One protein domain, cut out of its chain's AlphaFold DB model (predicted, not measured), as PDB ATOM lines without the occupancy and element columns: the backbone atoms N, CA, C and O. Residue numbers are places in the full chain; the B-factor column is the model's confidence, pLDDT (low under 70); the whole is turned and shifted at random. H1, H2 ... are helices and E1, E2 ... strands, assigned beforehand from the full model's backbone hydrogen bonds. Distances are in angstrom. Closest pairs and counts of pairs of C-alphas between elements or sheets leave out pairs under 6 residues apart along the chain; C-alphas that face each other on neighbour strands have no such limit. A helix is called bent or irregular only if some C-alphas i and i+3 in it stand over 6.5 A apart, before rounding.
ATOM      1  N   LEU A  96       2.972  27.774   8.753       32.38
ATOM      2  CA  LEU A  96       3.096  26.617   9.655       32.38
ATOM      3  C   LEU A  96       2.895  27.018  11.125       32.38
ATOM      4  O   LEU A  96       2.191  26.325  11.860       32.38
ATOM      5  N   SER A  97       3.470  28.150  11.553       42.34
ATOM      6  CA  SER A  97       3.420  28.578  12.957       42.34
ATOM      7  C   SER A  97       2.045  29.099  13.378       42.34
ATOM      8  O   SER A  97       1.639  28.881  14.515       42.34
ATOM      9  N   SER A  98       1.287  29.751  12.489       47.97
ATOM     10  CA  SER A  98      -0.006  30.346  12.860       47.97
ATOM     11  C   SER A  98      -1.097  29.306  13.128       47.97
ATOM     12  O   SER A  98      -1.858  29.468  14.085       47.97
ATOM     13  N   SER A  99      -1.178  28.235  12.330       50.62
ATOM     14  CA  SER A  99      -2.133  27.135  12.539       50.62
ATOM     15  C   SER A  99      -1.827  26.394  13.839       50.62
ATOM     16  O   SER A  99      -2.702  26.220  14.683       50.62
ATOM     17  N   ILE A 100      -0.556  26.042  14.028       60.12
ATOM     18  CA  ILE A 100      -0.051  25.333  15.202       60.12
ATOM     19  C   ILE A 100      -0.227  26.183  16.481       60.12
ATOM     20  O   ILE A 100      -0.753  25.700  17.481       60.12
ATOM     21  N   SER A 101       0.079  27.483  16.426       60.16
ATOM     22  CA  SER A 101      -0.152  28.432  17.526       60.16
ATOM     23  C   SER A 101      -1.635  28.580  17.890       60.16
ATOM     24  O   SER A 101      -1.991  28.581  19.069       60.16
ATOM     25  N   SER A 102      -2.525  28.636  16.892       57.84
ATOM     26  CA  SER A 102      -3.977  28.729  17.127       57.84
ATOM     27  C   SER A 102      -4.509  27.475  17.818       57.84
ATOM     28  O   SER A 102      -5.246  27.566  18.800       57.84
ATOM     29  N   ILE A 103      -4.049  26.303  17.373       64.31
ATOM     30  CA  ILE A 103      -4.347  25.029  18.024       64.31
ATOM     31  C   ILE A 103      -3.876  25.041  19.491       64.31
ATOM     32  O   ILE A 103      -4.625  24.643  20.387       64.31
ATOM     33  N   PHE A 104      -2.680  25.564  19.776       66.00
ATOM     34  CA  PHE A 104      -2.175  25.654  21.153       66.00
ATOM     35  C   PHE A 104      -2.956  26.595  22.040       66.00
ATOM     36  O   PHE A 104      -3.123  26.295  23.224       66.00
ATOM     37  N   ASN A 105      -3.450  27.707  21.506       59.81
ATOM     38  CA  ASN A 105      -4.317  28.588  22.272       59.81
ATOM     39  C   ASN A 105      -5.592  27.849  22.700       59.81
ATOM     40  O   ASN A 105      -5.943  27.915  23.877       59.81
ATOM     41  N   ASN A 106      -6.204  27.045  21.824       59.34
ATOM     42  CA  ASN A 106      -7.366  26.226  22.197       59.34
ATOM     43  C   ASN A 106      -7.030  25.184  23.273       59.34
ATOM     44  O   ASN A 106      -7.763  25.048  24.252       59.34
ATOM     45  N   ILE A 107      -5.890  24.497  23.147       59.44
ATOM     46  CA  ILE A 107      -5.424  23.528  24.153       59.44
ATOM     47  C   ILE A 107      -5.169  24.208  25.509       59.44
ATOM     48  O   ILE A 107      -5.523  23.662  26.555       59.44
ATOM     49  N   PHE A 136     -17.403  28.813   7.019       96.12
ATOM     50  CA  PHE A 136     -16.906  29.409   5.789       96.12
ATOM     51  C   PHE A 136     -17.127  30.923   5.780       96.12
ATOM     52  O   PHE A 136     -18.266  31.389   5.745       96.12
ATOM     53  N   HIS A 137     -16.035  31.690   5.739       95.31
ATOM     54  CA  HIS A 137     -16.078  33.141   5.545       95.31
ATOM     55  C   HIS A 137     -15.003  33.570   4.540       95.31
ATOM     56  O   HIS A 137     -13.854  33.130   4.648       95.31
ATOM     57  N   PRO A 138     -15.312  34.458   3.573       96.12
ATOM     58  CA  PRO A 138     -14.280  35.110   2.774       96.12
ATOM     59  C   PRO A 138     -13.260  35.808   3.673       96.12
ATOM     60  O   PRO A 138     -13.644  36.463   4.645       96.12
ATOM     61  N   LEU A 139     -11.968  35.692   3.351       94.75
ATOM     62  CA  LEU A 139     -10.901  36.136   4.249       94.75
ATOM     63  C   LEU A 139     -11.022  37.620   4.610       94.75
ATOM     64  O   LEU A 139     -10.811  37.960   5.768       94.75
ATOM     65  N   SER A 140     -11.434  38.497   3.685       94.12
ATOM     66  CA  SER A 140     -11.639  39.925   3.987       94.12
ATOM     67  C   SER A 140     -12.769  40.211   4.977       94.12
ATOM     68  O   SER A 140     -12.702  41.196   5.713       94.12
ATOM     69  N   LYS A 141     -13.808  39.370   4.992       94.75
ATOM     70  CA  LYS A 141     -15.036  39.555   5.780       94.75
ATOM     71  C   LYS A 141     -15.085  38.669   7.021       94.75
ATOM     72  O   LYS A 141     -16.083  38.691   7.735       94.75
ATOM     73  N   SER A 142     -14.030  37.899   7.277       94.81
ATOM     74  CA  SER A 142     -13.975  36.998   8.420       94.81
ATOM     75  C   SER A 142     -14.136  37.763   9.744       94.81
ATOM     76  O   SER A 142     -13.497  38.807   9.934       94.81
ATOM     77  N   PRO A 143     -14.932  37.242  10.699       93.12
ATOM     78  CA  PRO A 143     -15.022  37.821  12.040       93.12
ATOM     79  C   PRO A 143     -13.707  37.693  12.826       93.12
ATOM     80  O   PRO A 143     -13.513  38.388  13.822       93.12
ATOM     81  N   ILE A 144     -12.782  36.845  12.370       93.62
ATOM     82  CA  ILE A 144     -11.499  36.574  13.016       93.62
ATOM     83  C   ILE A 144     -10.422  37.472  12.398       93.62
ATOM     84  O   ILE A 144     -10.235  37.516  11.179       93.62
ATOM     85  N   LYS A 145      -9.701  38.217  13.243       93.50
ATOM     86  CA  LYS A 145      -8.721  39.223  12.807       93.50
ATOM     87  C   LYS A 145      -7.556  38.591  12.045       93.50
ATOM     88  O   LYS A 145      -7.178  39.088  10.991       93.50
ATOM     89  N   GLU A 146      -7.048  37.470  12.533       92.06
ATOM     90  CA  GLU A 146      -5.927  36.728  11.958       92.06
ATOM     91  C   GLU A 146      -6.244  36.232  10.536       92.06
ATOM     92  O   GLU A 146      -5.371  36.213   9.670       92.06
ATOM     93  N   MET A 147      -7.507  35.878  10.268       94.19
ATOM     94  CA  MET A 147      -7.961  35.462   8.935       94.19
ATOM     95  C   MET A 147      -7.990  36.644   7.957       94.19
ATOM     96  O   MET A 147      -7.554  36.503   6.812       94.19
ATOM     97  N   ARG A 148      -8.414  37.828   8.420       95.12
ATOM     98  CA  ARG A 148      -8.358  39.072   7.631       95.12
ATOM     99  C   ARG A 148      -6.925  39.487   7.324       95.12
ATOM    100  O   ARG A 148      -6.605  39.753   6.169       95.12
ATOM    101  N   GLU A 149      -6.050  39.464   8.328       93.94
ATOM    102  CA  GLU A 149      -4.621  39.760   8.166       93.94
ATOM    103  C   GLU A 149      -3.959  38.800   7.167       93.94
ATOM    104  O   GLU A 149      -3.190  39.228   6.305       93.94
ATOM    105  N   ARG A 150      -4.313  37.508   7.201       92.12
ATOM    106  CA  ARG A 150      -3.860  36.541   6.193       92.12
ATOM    107  C   ARG A 150      -4.338  36.903   4.790       92.12
ATOM    108  O   ARG A 150      -3.539  36.859   3.856       92.12
ATOM    109  N   GLY A 151      -5.611  37.265   4.637       93.31
ATOM    110  CA  GLY A 151      -6.156  37.736   3.364       93.31
ATOM    111  C   GLY A 151      -5.385  38.944   2.826       93.31
ATOM    112  O   GLY A 151      -5.017  38.963   1.654       93.31
ATOM    113  N   GLU A 152      -5.058  39.914   3.682       92.75
ATOM    114  CA  GLU A 152      -4.247  41.075   3.301       92.75
ATOM    115  C   GLU A 152      -2.828  40.703   2.868       92.75
ATOM    116  O   GLU A 152      -2.329  41.254   1.888       92.75
ATOM    117  N   LEU A 153      -2.171  39.773   3.564       91.81
ATOM    118  CA  LEU A 153      -0.836  39.307   3.179       91.81
ATOM    119  C   LEU A 153      -0.851  38.660   1.792       91.81
ATOM    120  O   LEU A 153       0.019  38.954   0.976       91.81
ATOM    121  N   ILE A 154      -1.864  37.844   1.497       91.94
ATOM    122  CA  ILE A 154      -2.019  37.227   0.175       91.94
ATOM    123  C   ILE A 154      -2.280  38.297  -0.891       91.94
ATOM    124  O   ILE A 154      -1.699  38.233  -1.967       91.94
ATOM    125  N   LYS A 155      -3.074  39.333  -0.597       92.25
ATOM    126  CA  LYS A 155      -3.265  40.457  -1.533       92.25
ATOM    127  C   LYS A 155      -1.967  41.209  -1.827       92.25
ATOM    128  O   LYS A 155      -1.775  41.671  -2.946       92.25
ATOM    129  N   ARG A 156      -1.079  41.344  -0.834       90.19
ATOM    130  CA  ARG A 156       0.199  42.067  -0.966       90.19
ATOM    131  C   ARG A 156       1.278  41.268  -1.698       90.19
ATOM    132  O   ARG A 156       2.047  41.862  -2.442       90.19
ATOM    133  N   PHE A 157       1.366  39.959  -1.458       89.19
ATOM    134  CA  PHE A 157       2.480  39.124  -1.936       89.19
ATOM    135  C   PHE A 157       2.085  38.061  -2.960       89.19
ATOM    136  O   PHE A 157       2.962  37.431  -3.554       89.19
ATOM    137  N   GLY A 158       0.789  37.821  -3.134       86.94
ATOM    138  CA  GLY A 158       0.278  36.784  -4.009       86.94
ATOM    139  C   GLY A 158       0.433  37.132  -5.488       86.94
ATOM    140  O   GLY A 158       0.447  38.300  -5.878       86.94
ATOM    141  N   LYS A 159       0.512  36.095  -6.324       89.25
ATOM    142  CA  LYS A 159       0.601  36.212  -7.785       89.25
ATOM    143  C   LYS A 159      -0.695  35.785  -8.471       89.25
ATOM    144  O   LYS A 159      -1.267  34.751  -8.139       89.25
ATOM    145  N   CYS A 160      -1.134  36.561  -9.462       90.38
ATOM    146  CA  CYS A 160      -2.273  36.197 -10.305       90.38
ATOM    147  C   CYS A 160      -1.836  35.214 -11.413       90.38
ATOM    148  O   CYS A 160      -0.869  35.517 -12.118       90.38
ATOM    149  N   PRO A 161      -2.554  34.090 -11.625       88.62
ATOM    150  CA  PRO A 161      -2.184  33.075 -12.619       88.62
ATOM    151  C   PRO A 161      -2.152  33.616 -14.054       88.62
ATOM    152  O   PRO A 161      -1.231  33.306 -14.803       88.62
ATOM    153  N   ILE A 162      -3.123  34.458 -14.420       89.44
ATOM    154  CA  ILE A 162      -3.262  35.004 -15.779       89.44
ATOM    155  C   ILE A 162      -2.209  36.075 -16.080       89.44
ATOM    156  O   ILE A 162      -1.642  36.101 -17.167       89.44
ATOM    157  N   CYS A 163      -1.878  36.939 -15.115       86.81
ATOM    158  CA  CYS A 163      -0.785  37.897 -15.312       86.81
ATOM    159  C   CYS A 163       0.541  37.168 -15.566       86.81
ATOM    160  O   CYS A 163       1.333  37.584 -16.406       86.81
ATOM    161  N   GLU A 164       0.769  36.056 -14.864       82.50
ATOM    162  CA  GLU A 164       1.986  35.263 -15.015       82.50
ATOM    163  C   GLU A 164       2.104  34.622 -16.408       82.50
ATOM    164  O   GLU A 164       3.205  34.537 -16.950       82.50
ATOM    165  N   THR A 165       0.995  34.175 -17.005       82.62
ATOM    166  CA  THR A 165       1.009  33.583 -18.352       82.62
ATOM    167  C   THR A 165       1.206  34.633 -19.442       82.62
ATOM    168  O   THR A 165       1.984  34.394 -20.364       82.62
ATOM    169  N   ILE A 166       0.588  35.810 -19.308       79.44
ATOM    170  CA  ILE A 166       0.735  36.916 -20.269       79.44
ATOM    171  C   ILE A 166       2.196  37.387 -20.327       79.44
ATOM    172  O   ILE A 166       2.785  37.431 -21.406       79.44
ATOM    173  N   HIS A 167       2.840  37.611 -19.179       64.69
ATOM    174  CA  HIS A 167       4.244  38.037 -19.155       64.69
ATOM    175  C   HIS A 167       5.231  36.967 -19.646       64.69
ATOM    176  O   HIS A 167       6.315  37.310 -20.106       64.69
ATOM    177  N   GLY A 204       2.830  42.209 -12.249       55.03
ATOM    178  CA  GLY A 204       1.881  41.257 -11.706       55.03
ATOM    179  C   GLY A 204       0.857  42.085 -10.965       55.03
ATOM    180  O   GLY A 204       1.171  42.653  -9.922       55.03
ATOM    181  N   GLY A 205      -0.334  42.250 -11.542       63.44
ATOM    182  CA  GLY A 205      -1.383  43.043 -10.904       63.44
ATOM    183  C   GLY A 205      -1.623  42.549  -9.477       63.44
ATOM    184  O   GLY A 205      -1.724  41.341  -9.254       63.44
ATOM    185  N   GLN A 206      -1.696  43.474  -8.518       78.81
ATOM    186  CA  GLN A 206      -1.970  43.153  -7.119       78.81
ATOM    187  C   GLN A 206      -3.264  42.330  -7.017       78.81
ATOM    188  O   GLN A 206      -4.281  42.691  -7.616       78.81
ATOM    189  N   ILE A 207      -3.231  41.216  -6.281       87.56
ATOM    190  CA  ILE A 207      -4.417  40.377  -6.097       87.56
ATOM    191  C   ILE A 207      -5.455  41.164  -5.298       87.56
ATOM    192  O   ILE A 207      -5.190  41.580  -4.174       87.56
ATOM    193  N   ASN A 208      -6.654  41.312  -5.857       88.69
ATOM    194  CA  ASN A 208      -7.750  42.056  -5.235       88.69
ATOM    195  C   ASN A 208      -9.081  41.298  -5.261       88.69
ATOM    196  O   ASN A 208      -9.927  41.529  -4.396       88.69
ATOM    197  N   TYR A 209      -9.266  40.381  -6.211       92.56
ATOM    198  CA  TYR A 209     -10.493  39.621  -6.376       92.56
ATOM    199  C   TYR A 209     -10.491  38.349  -5.517       92.56
ATOM    200  O   TYR A 209      -9.603  37.496  -5.628       92.56
ATOM    201  N   GLU A 210     -11.513  38.229  -4.666       93.62
ATOM    202  CA  GLU A 210     -11.765  37.070  -3.808       93.62
ATOM    203  C   GLU A 210     -12.780  36.133  -4.452       93.62
ATOM    204  O   GLU A 210     -13.870  36.552  -4.839       93.62
ATOM    205  N   CYS A 211     -12.427  34.852  -4.545       94.19
ATOM    206  CA  CYS A 211     -13.344  33.845  -5.059       94.19
ATOM    207  C   CYS A 211     -14.494  33.624  -4.056       94.19
ATOM    208  O   CYS A 211     -14.224  33.370  -2.878       94.19
ATOM    209  N   PRO A 212     -15.766  33.668  -4.494       92.69
ATOM    210  CA  PRO A 212     -16.912  33.480  -3.605       92.69
ATOM    211  C   PRO A 212     -17.025  32.054  -3.043       92.69
ATOM    212  O   PRO A 212     -17.559  31.884  -1.951       92.69
ATOM    213  N   ASP A 213     -16.500  31.047  -3.748       93.06
ATOM    214  CA  ASP A 213     -16.647  29.634  -3.374       93.06
ATOM    215  C   ASP A 213     -15.591  29.155  -2.367       93.06
ATOM    216  O   ASP A 213     -15.899  28.315  -1.522       93.06
ATOM    217  N   CYS A 214     -14.357  29.677  -2.442       94.81
ATOM    218  CA  CYS A 214     -13.265  29.320  -1.524       94.81
ATOM    219  C   CYS A 214     -12.862  30.438  -0.550       94.81
ATOM    220  O   CYS A 214     -12.171  30.187   0.437       94.81
ATOM    221  N   GLY A 215     -13.298  31.676  -0.788       94.19
ATOM    222  CA  GLY A 215     -13.082  32.807   0.114       94.19
ATOM    223  C   GLY A 215     -11.660  33.378   0.111       94.19
ATOM    224  O   GLY A 215     -11.379  34.292   0.886       94.19
ATOM    225  N   TYR A 216     -10.766  32.868  -0.742       95.25
ATOM    226  CA  TYR A 216      -9.392  33.353  -0.879       95.25
ATOM    227  C   TYR A 216      -9.264  34.420  -1.982       95.25
ATOM    228  O   TYR A 216      -9.901  34.298  -3.035       95.25
ATOM    229  N   PRO A 217      -8.398  35.434  -1.791       94.25
ATOM    230  CA  PRO A 217      -7.983  36.336  -2.860       94.25
ATOM    231  C   PRO A 217      -7.037  35.593  -3.809       94.25
ATOM    232  O   PRO A 217      -5.957  35.168  -3.401       94.25
ATOM    233  N   THR A 218      -7.452  35.404  -5.063       92.75
ATOM    234  CA  THR A 218      -6.742  34.554  -6.045       92.75
ATOM    235  C   THR A 218      -6.343  35.301  -7.316       92.75
ATOM    236  O   THR A 218      -5.328  34.973  -7.926       92.75
ATOM    237  N   HIS A 219      -7.108  36.320  -7.714       93.69
ATOM    238  CA  HIS A 219      -6.904  37.055  -8.965       93.69
ATOM    239  C   HIS A 219      -6.805  38.564  -8.731       93.69
ATOM    240  O   HIS A 219      -7.279  39.088  -7.724       93.69
ATOM    241  N   CYS A 220      -6.202  39.297  -9.667       92.75
ATOM    242  CA  CYS A 220      -6.162  40.760  -9.597       92.75
ATOM    243  C   CYS A 220      -7.494  41.419  -9.999       92.75
ATOM    244  O   CYS A 220      -7.832  42.467  -9.456       92.75
ATOM    245  N   SER A 221      -8.281  40.785 -10.876       92.56
ATOM    246  CA  SER A 221      -9.582  41.278 -11.340       92.56
ATOM    247  C   SER A 221     -10.595  40.142 -11.528       92.56
ATOM    248  O   SER A 221     -10.232  38.966 -11.609       92.56
ATOM    249  N   TYR A 222     -11.877  40.507 -11.619       92.88
ATOM    250  CA  TYR A 222     -12.963  39.577 -11.955       92.88
ATOM    251  C   TYR A 222     -12.793  38.969 -13.355       92.88
ATOM    252  O   TYR A 222     -13.075  37.793 -13.567       92.88
ATOM    253  N   GLU A 223     -12.283  39.747 -14.308       92.44
ATOM    254  CA  GLU A 223     -12.037  39.292 -15.678       92.44
ATOM    255  C   GLU A 223     -10.997  38.169 -15.711       92.44
ATOM    256  O   GLU A 223     -11.242  37.124 -16.308       92.44
ATOM    257  N   HIS A 224      -9.877  38.331 -14.996       93.12
ATOM    258  CA  HIS A 224      -8.856  37.285 -14.902       93.12
ATOM    259  C   HIS A 224      -9.375  36.036 -14.190       93.12
ATOM    260  O   HIS A 224      -9.035  34.925 -14.588       93.12
ATOM    261  N   TYR A 225     -10.227  36.200 -13.176       93.06
ATOM    262  CA  TYR A 225     -10.899  35.068 -12.541       93.06
ATOM    263  C   TYR A 225     -11.808  34.310 -13.515       93.06
ATOM    264  O   TYR A 225     -11.811  33.084 -13.511       93.06
ATOM    265  N   ASN A 226     -12.548  35.013 -14.377       93.25
ATOM    266  CA  ASN A 226     -13.410  34.369 -15.368       93.25
ATOM    267  C   ASN A 226     -12.616  33.609 -16.434       93.25
ATOM    268  O   ASN A 226     -13.060  32.549 -16.872       93.25
ATOM    269  N   LEU A 227     -11.446  34.122 -16.821       92.38
ATOM    270  CA  LEU A 227     -10.539  33.431 -17.739       92.38
ATOM    271  C   LEU A 227      -9.977  32.136 -17.123       92.38
ATOM    272  O   LEU A 227      -9.899  31.125 -17.817       92.38
ATOM    273  N   ASP A 228      -9.648  32.139 -15.826       91.75
ATOM    274  CA  ASP A 228      -9.117  30.971 -15.096       91.75
ATOM    275  C   ASP A 228     -10.208  30.093 -14.448       91.75
ATOM    276  O   ASP A 228      -9.906  29.112 -13.768       91.75
ATOM    277  N   LEU A 229     -11.493  30.420 -14.630       91.12
ATOM    278  CA  LEU A 229     -12.593  29.886 -13.818       91.12
ATOM    279  C   LEU A 229     -12.602  28.354 -13.749       91.12
ATOM    280  O   LEU A 229     -12.753  27.776 -12.673       91.12
ATOM    281  N   MET A 230     -12.435  27.692 -14.896       90.31
ATOM    282  CA  MET A 230     -12.460  26.229 -14.985       90.31
ATOM    283  C   MET A 230     -11.266  25.593 -14.271       90.31
ATOM    284  O   MET A 230     -11.425  24.609 -13.547       90.31
ATOM    285  N   GLN A 231     -10.074  26.163 -14.446       90.44
ATOM    286  CA  GLN A 231      -8.851  25.649 -13.842       90.44
ATOM    287  C   GLN A 231      -8.856  25.879 -12.328       90.44
ATOM    288  O   GLN A 231      -8.617  24.940 -11.562       90.44
ATOM    289  N   HIS A 232      -9.228  27.082 -11.887       92.56
ATOM    290  CA  HIS A 232      -9.397  27.404 -10.477       92.56
ATOM    291  C   HIS A 232     -10.406  26.467  -9.803       92.56
ATOM    292  O   HIS A 232     -10.095  25.866  -8.771       92.56
ATOM    293  N   LYS A 233     -11.597  26.310 -10.394       93.25
ATOM    294  CA  LYS A 233     -12.680  25.497  -9.829       93.25
ATOM    295  C   LYS A 233     -12.288  24.027  -9.679       93.25
ATOM    296  O   LYS A 233     -12.575  23.441  -8.641       93.25
ATOM    297  N   ASN A 234     -11.615  23.457 -10.678       90.81
ATOM    298  CA  ASN A 234     -11.301  22.029 -10.700       90.81
ATOM    299  C   ASN A 234     -10.052  21.656  -9.887       90.81
ATOM    300  O   ASN A 234     -10.011  20.565  -9.329       90.81
ATOM    301  N   LEU A 235      -9.037  22.525  -9.822       88.94
ATOM    302  CA  LEU A 235      -7.735  22.159  -9.245       88.94
ATOM    303  C   LEU A 235      -7.463  22.772  -7.867       88.94
ATOM    304  O   LEU A 235      -6.735  22.179  -7.075       88.94
ATOM    305  N   VAL A 236      -8.015  23.954  -7.572       92.19
ATOM    306  CA  VAL A 236      -7.561  24.777  -6.433       92.19
ATOM    307  C   VAL A 236      -8.696  25.135  -5.470       92.19
ATOM    308  O   VAL A 236      -8.490  25.150  -4.257       92.19
ATOM    309  N   CYS A 237      -9.901  25.400  -5.982       94.81
ATOM    310  CA  CYS A 237     -11.009  25.959  -5.207       94.81
ATOM    311  C   CYS A 237     -11.409  25.080  -4.011       94.81
ATOM    312  O   CYS A 237     -11.505  25.590  -2.895       94.81
ATOM    313  N   ASN A 238     -11.563  23.762  -4.207       94.88
ATOM    314  CA  ASN A 238     -11.939  22.858  -3.114       94.88
ATOM    315  C   ASN A 238     -10.890  22.841  -1.992       94.88
ATOM    316  O   ASN A 238     -11.223  23.017  -0.826       94.88
ATOM    317  N   MET A 239      -9.610  22.729  -2.355       94.81
ATOM    318  CA  MET A 239      -8.512  22.772  -1.389       94.81
ATOM    319  C   MET A 239      -8.523  24.078  -0.584       94.81
ATOM    320  O   MET A 239      -8.395  24.052   0.636       94.81
ATOM    321  N   LEU A 240      -8.664  25.226  -1.251       95.69
ATOM    322  CA  LEU A 240      -8.692  26.518  -0.565       95.69
ATOM    323  C   LEU A 240      -9.909  26.659   0.347       95.69
ATOM    324  O   LEU A 240      -9.789  27.235   1.426       95.69
ATOM    325  N   ARG A 241     -11.059  26.116  -0.058       96.12
ATOM    326  CA  ARG A 241     -12.262  26.098   0.771       96.12
ATOM    327  C   ARG A 241     -12.076  25.234   2.018       96.12
ATOM    328  O   ARG A 241     -12.396  25.695   3.107       96.12
ATOM    329  N   GLU A 242     -11.520  24.034   1.875       95.50
ATOM    330  CA  GLU A 242     -11.206  23.156   3.007       95.50
ATOM    331  C   GLU A 242     -10.267  23.849   3.998       95.50
ATOM    332  O   GLU A 242     -10.559  23.904   5.189       95.50
ATOM    333  N   VAL A 243      -9.179  24.461   3.512       95.19
ATOM    334  CA  VAL A 243      -8.243  25.190   4.382       95.19
ATOM    335  C   VAL A 243      -8.915  26.388   5.052       95.19
ATOM    336  O   VAL A 243      -8.660  26.643   6.228       95.19
ATOM    337  N   ASN A 244      -9.783  27.107   4.334       95.94
ATOM    338  CA  ASN A 244     -10.561  28.211   4.888       95.94
ATOM    339  C   ASN A 244     -11.399  27.734   6.084       95.94
ATOM    340  O   ASN A 244     -11.289  28.295   7.174       95.94
ATOM    341  N   GLU A 245     -12.207  26.693   5.890       95.50
ATOM    342  CA  GLU A 245     -13.091  26.160   6.926       95.50
ATOM    343  C   GLU A 245     -12.310  25.577   8.109       95.50
ATOM    344  O   GLU A 245     -12.654  25.857   9.256       95.50
ATOM    345  N   ASP A 246     -11.242  24.819   7.848       95.19
ATOM    346  CA  ASP A 246     -10.368  24.259   8.881       95.19
ATOM    347  C   ASP A 246      -9.730  25.383   9.721       95.19
ATOM    348  O   ASP A 246      -9.737  25.342  10.949       95.19
ATOM    349  N   ASP A 247      -9.207  26.437   9.084       94.19
ATOM    350  CA  ASP A 247      -8.552  27.536   9.796       94.19
ATOM    351  C   ASP A 247      -9.526  28.404  10.604       94.19
ATOM    352  O   ASP A 247      -9.138  28.898  11.671       94.19
ATOM    353  N   HIS A 248     -10.767  28.573  10.134       94.56
ATOM    354  CA  HIS A 248     -11.840  29.200  10.908       94.56
ATOM    355  C   HIS A 248     -12.282  28.317  12.071       94.56
ATOM    356  O   HIS A 248     -12.502  28.836  13.162       94.56
ATOM    357  N   ASP A 249     -12.367  27.000  11.879       94.06
ATOM    358  CA  ASP A 249     -12.720  26.073  12.950       94.06
ATOM    359  C   ASP A 249     -11.659  26.076  14.053       94.06
ATOM    360  O   ASP A 249     -11.981  26.275  15.227       94.06
ATOM    361  N   LEU A 250     -10.378  26.015  13.673       92.62
ATOM    362  CA  LEU A 250      -9.235  26.143  14.579       92.62
ATOM    363  C   LEU A 250      -9.197  27.465  15.352       92.62
ATOM    364  O   LEU A 250      -8.516  27.558  16.367       92.62
ATOM    365  N   ARG A 251      -9.909  28.495  14.898       92.50
ATOM    366  CA  ARG A 251      -9.954  29.821  15.534       92.50
ATOM    367  C   ARG A 251     -11.359  30.198  16.009       92.50
ATOM    368  O   ARG A 251     -11.583  31.321  16.446       92.50
ATOM    369  N   SER A 252     -12.297  29.254  15.965       91.56
ATOM    370  CA  SER A 252     -13.694  29.461  16.351       91.56
ATOM    371  C   SER A 252     -13.879  29.622  17.860       91.56
ATOM    372  O   SER A 252     -14.923  30.093  18.304       91.56
ATOM    373  N   GLY A 253     -12.888  29.214  18.660       87.56
ATOM    374  CA  GLY A 253     -12.967  29.196  20.119       87.56
ATOM    375  C   GLY A 253     -13.848  28.076  20.680       87.56
ATOM    376  O   GLY A 253     -14.119  28.069  21.880       87.56
ATOM    377  N   ARG A 254     -14.308  27.127  19.847       90.31
ATOM    378  CA  ARG A 254     -15.028  25.948  20.343       90.31
ATOM    379  C   ARG A 254     -14.106  25.022  21.137       90.31
ATOM    380  O   ARG A 254     -12.892  24.988  20.929       90.31
ATOM    381  N   ARG A 255     -14.703  24.162  21.964       87.94
ATOM    382  CA  ARG A 255     -13.995  23.011  22.537       87.94
ATOM    383  C   ARG A 255     -13.711  21.980  21.439       87.94
ATOM    384  O   ARG A 255     -14.619  21.559  20.721       87.94
ATOM    385  N   MET A 256     -12.453  21.563  21.335       90.56
ATOM    386  CA  MET A 256     -12.004  20.533  20.397       90.56
ATOM    387  C   MET A 256     -11.857  19.205  21.123       90.56
ATOM    388  O   MET A 256     -10.845  18.962  21.774       90.56
TER     389      MET A 256
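This is residues 96 to 107, 136 to 167 and 204 to 256 of the 621 residues of the protein "zf-Mss51 domain-containing protein" of Diversispora epigaea (UniProt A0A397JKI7). H5 makes one long side of an elongated model and H2 the other, with E1 between them, H1 at one end, H3 at the opposite end, and H4 near H3 and H5. The printed part has 97 residues, its class mostly helix, ordered H1 H2 H3 E1 H4 H5. It is compact, radius of gyration of the C-alphas 14.3 A, and spans 47 by 24 by 22 A.

Start at H5, residues 229 to 249, irregular: C-alphas 235 and 238 are 7.5 A apart. H2, residues 145 to 157, is close but not clearly touching, closest at C-alphas 147 and 248, 7.6 A. H3, residues 161 to 167, is about perpendicular, 80 degrees, to H4, residues 222 to 227. E1, residues 217 to 219, pairs with no named strand. In H5, 14 of 17 O i to N i+4 pairs are within hydrogen-bond range.

Find C-alpha 229 at (-12.593, 29.886, -13.818); H5 runs 27.0 A to C-alpha 249 at (-12.720, 26.073, 12.950).

Across the cuts, C-alphas 107 and 136 are 22.4 A apart, 167 and 204 8.5 A. Find pLDDT under 70 in H1, residues 96 to 107, and residues 167 and 204 to 205.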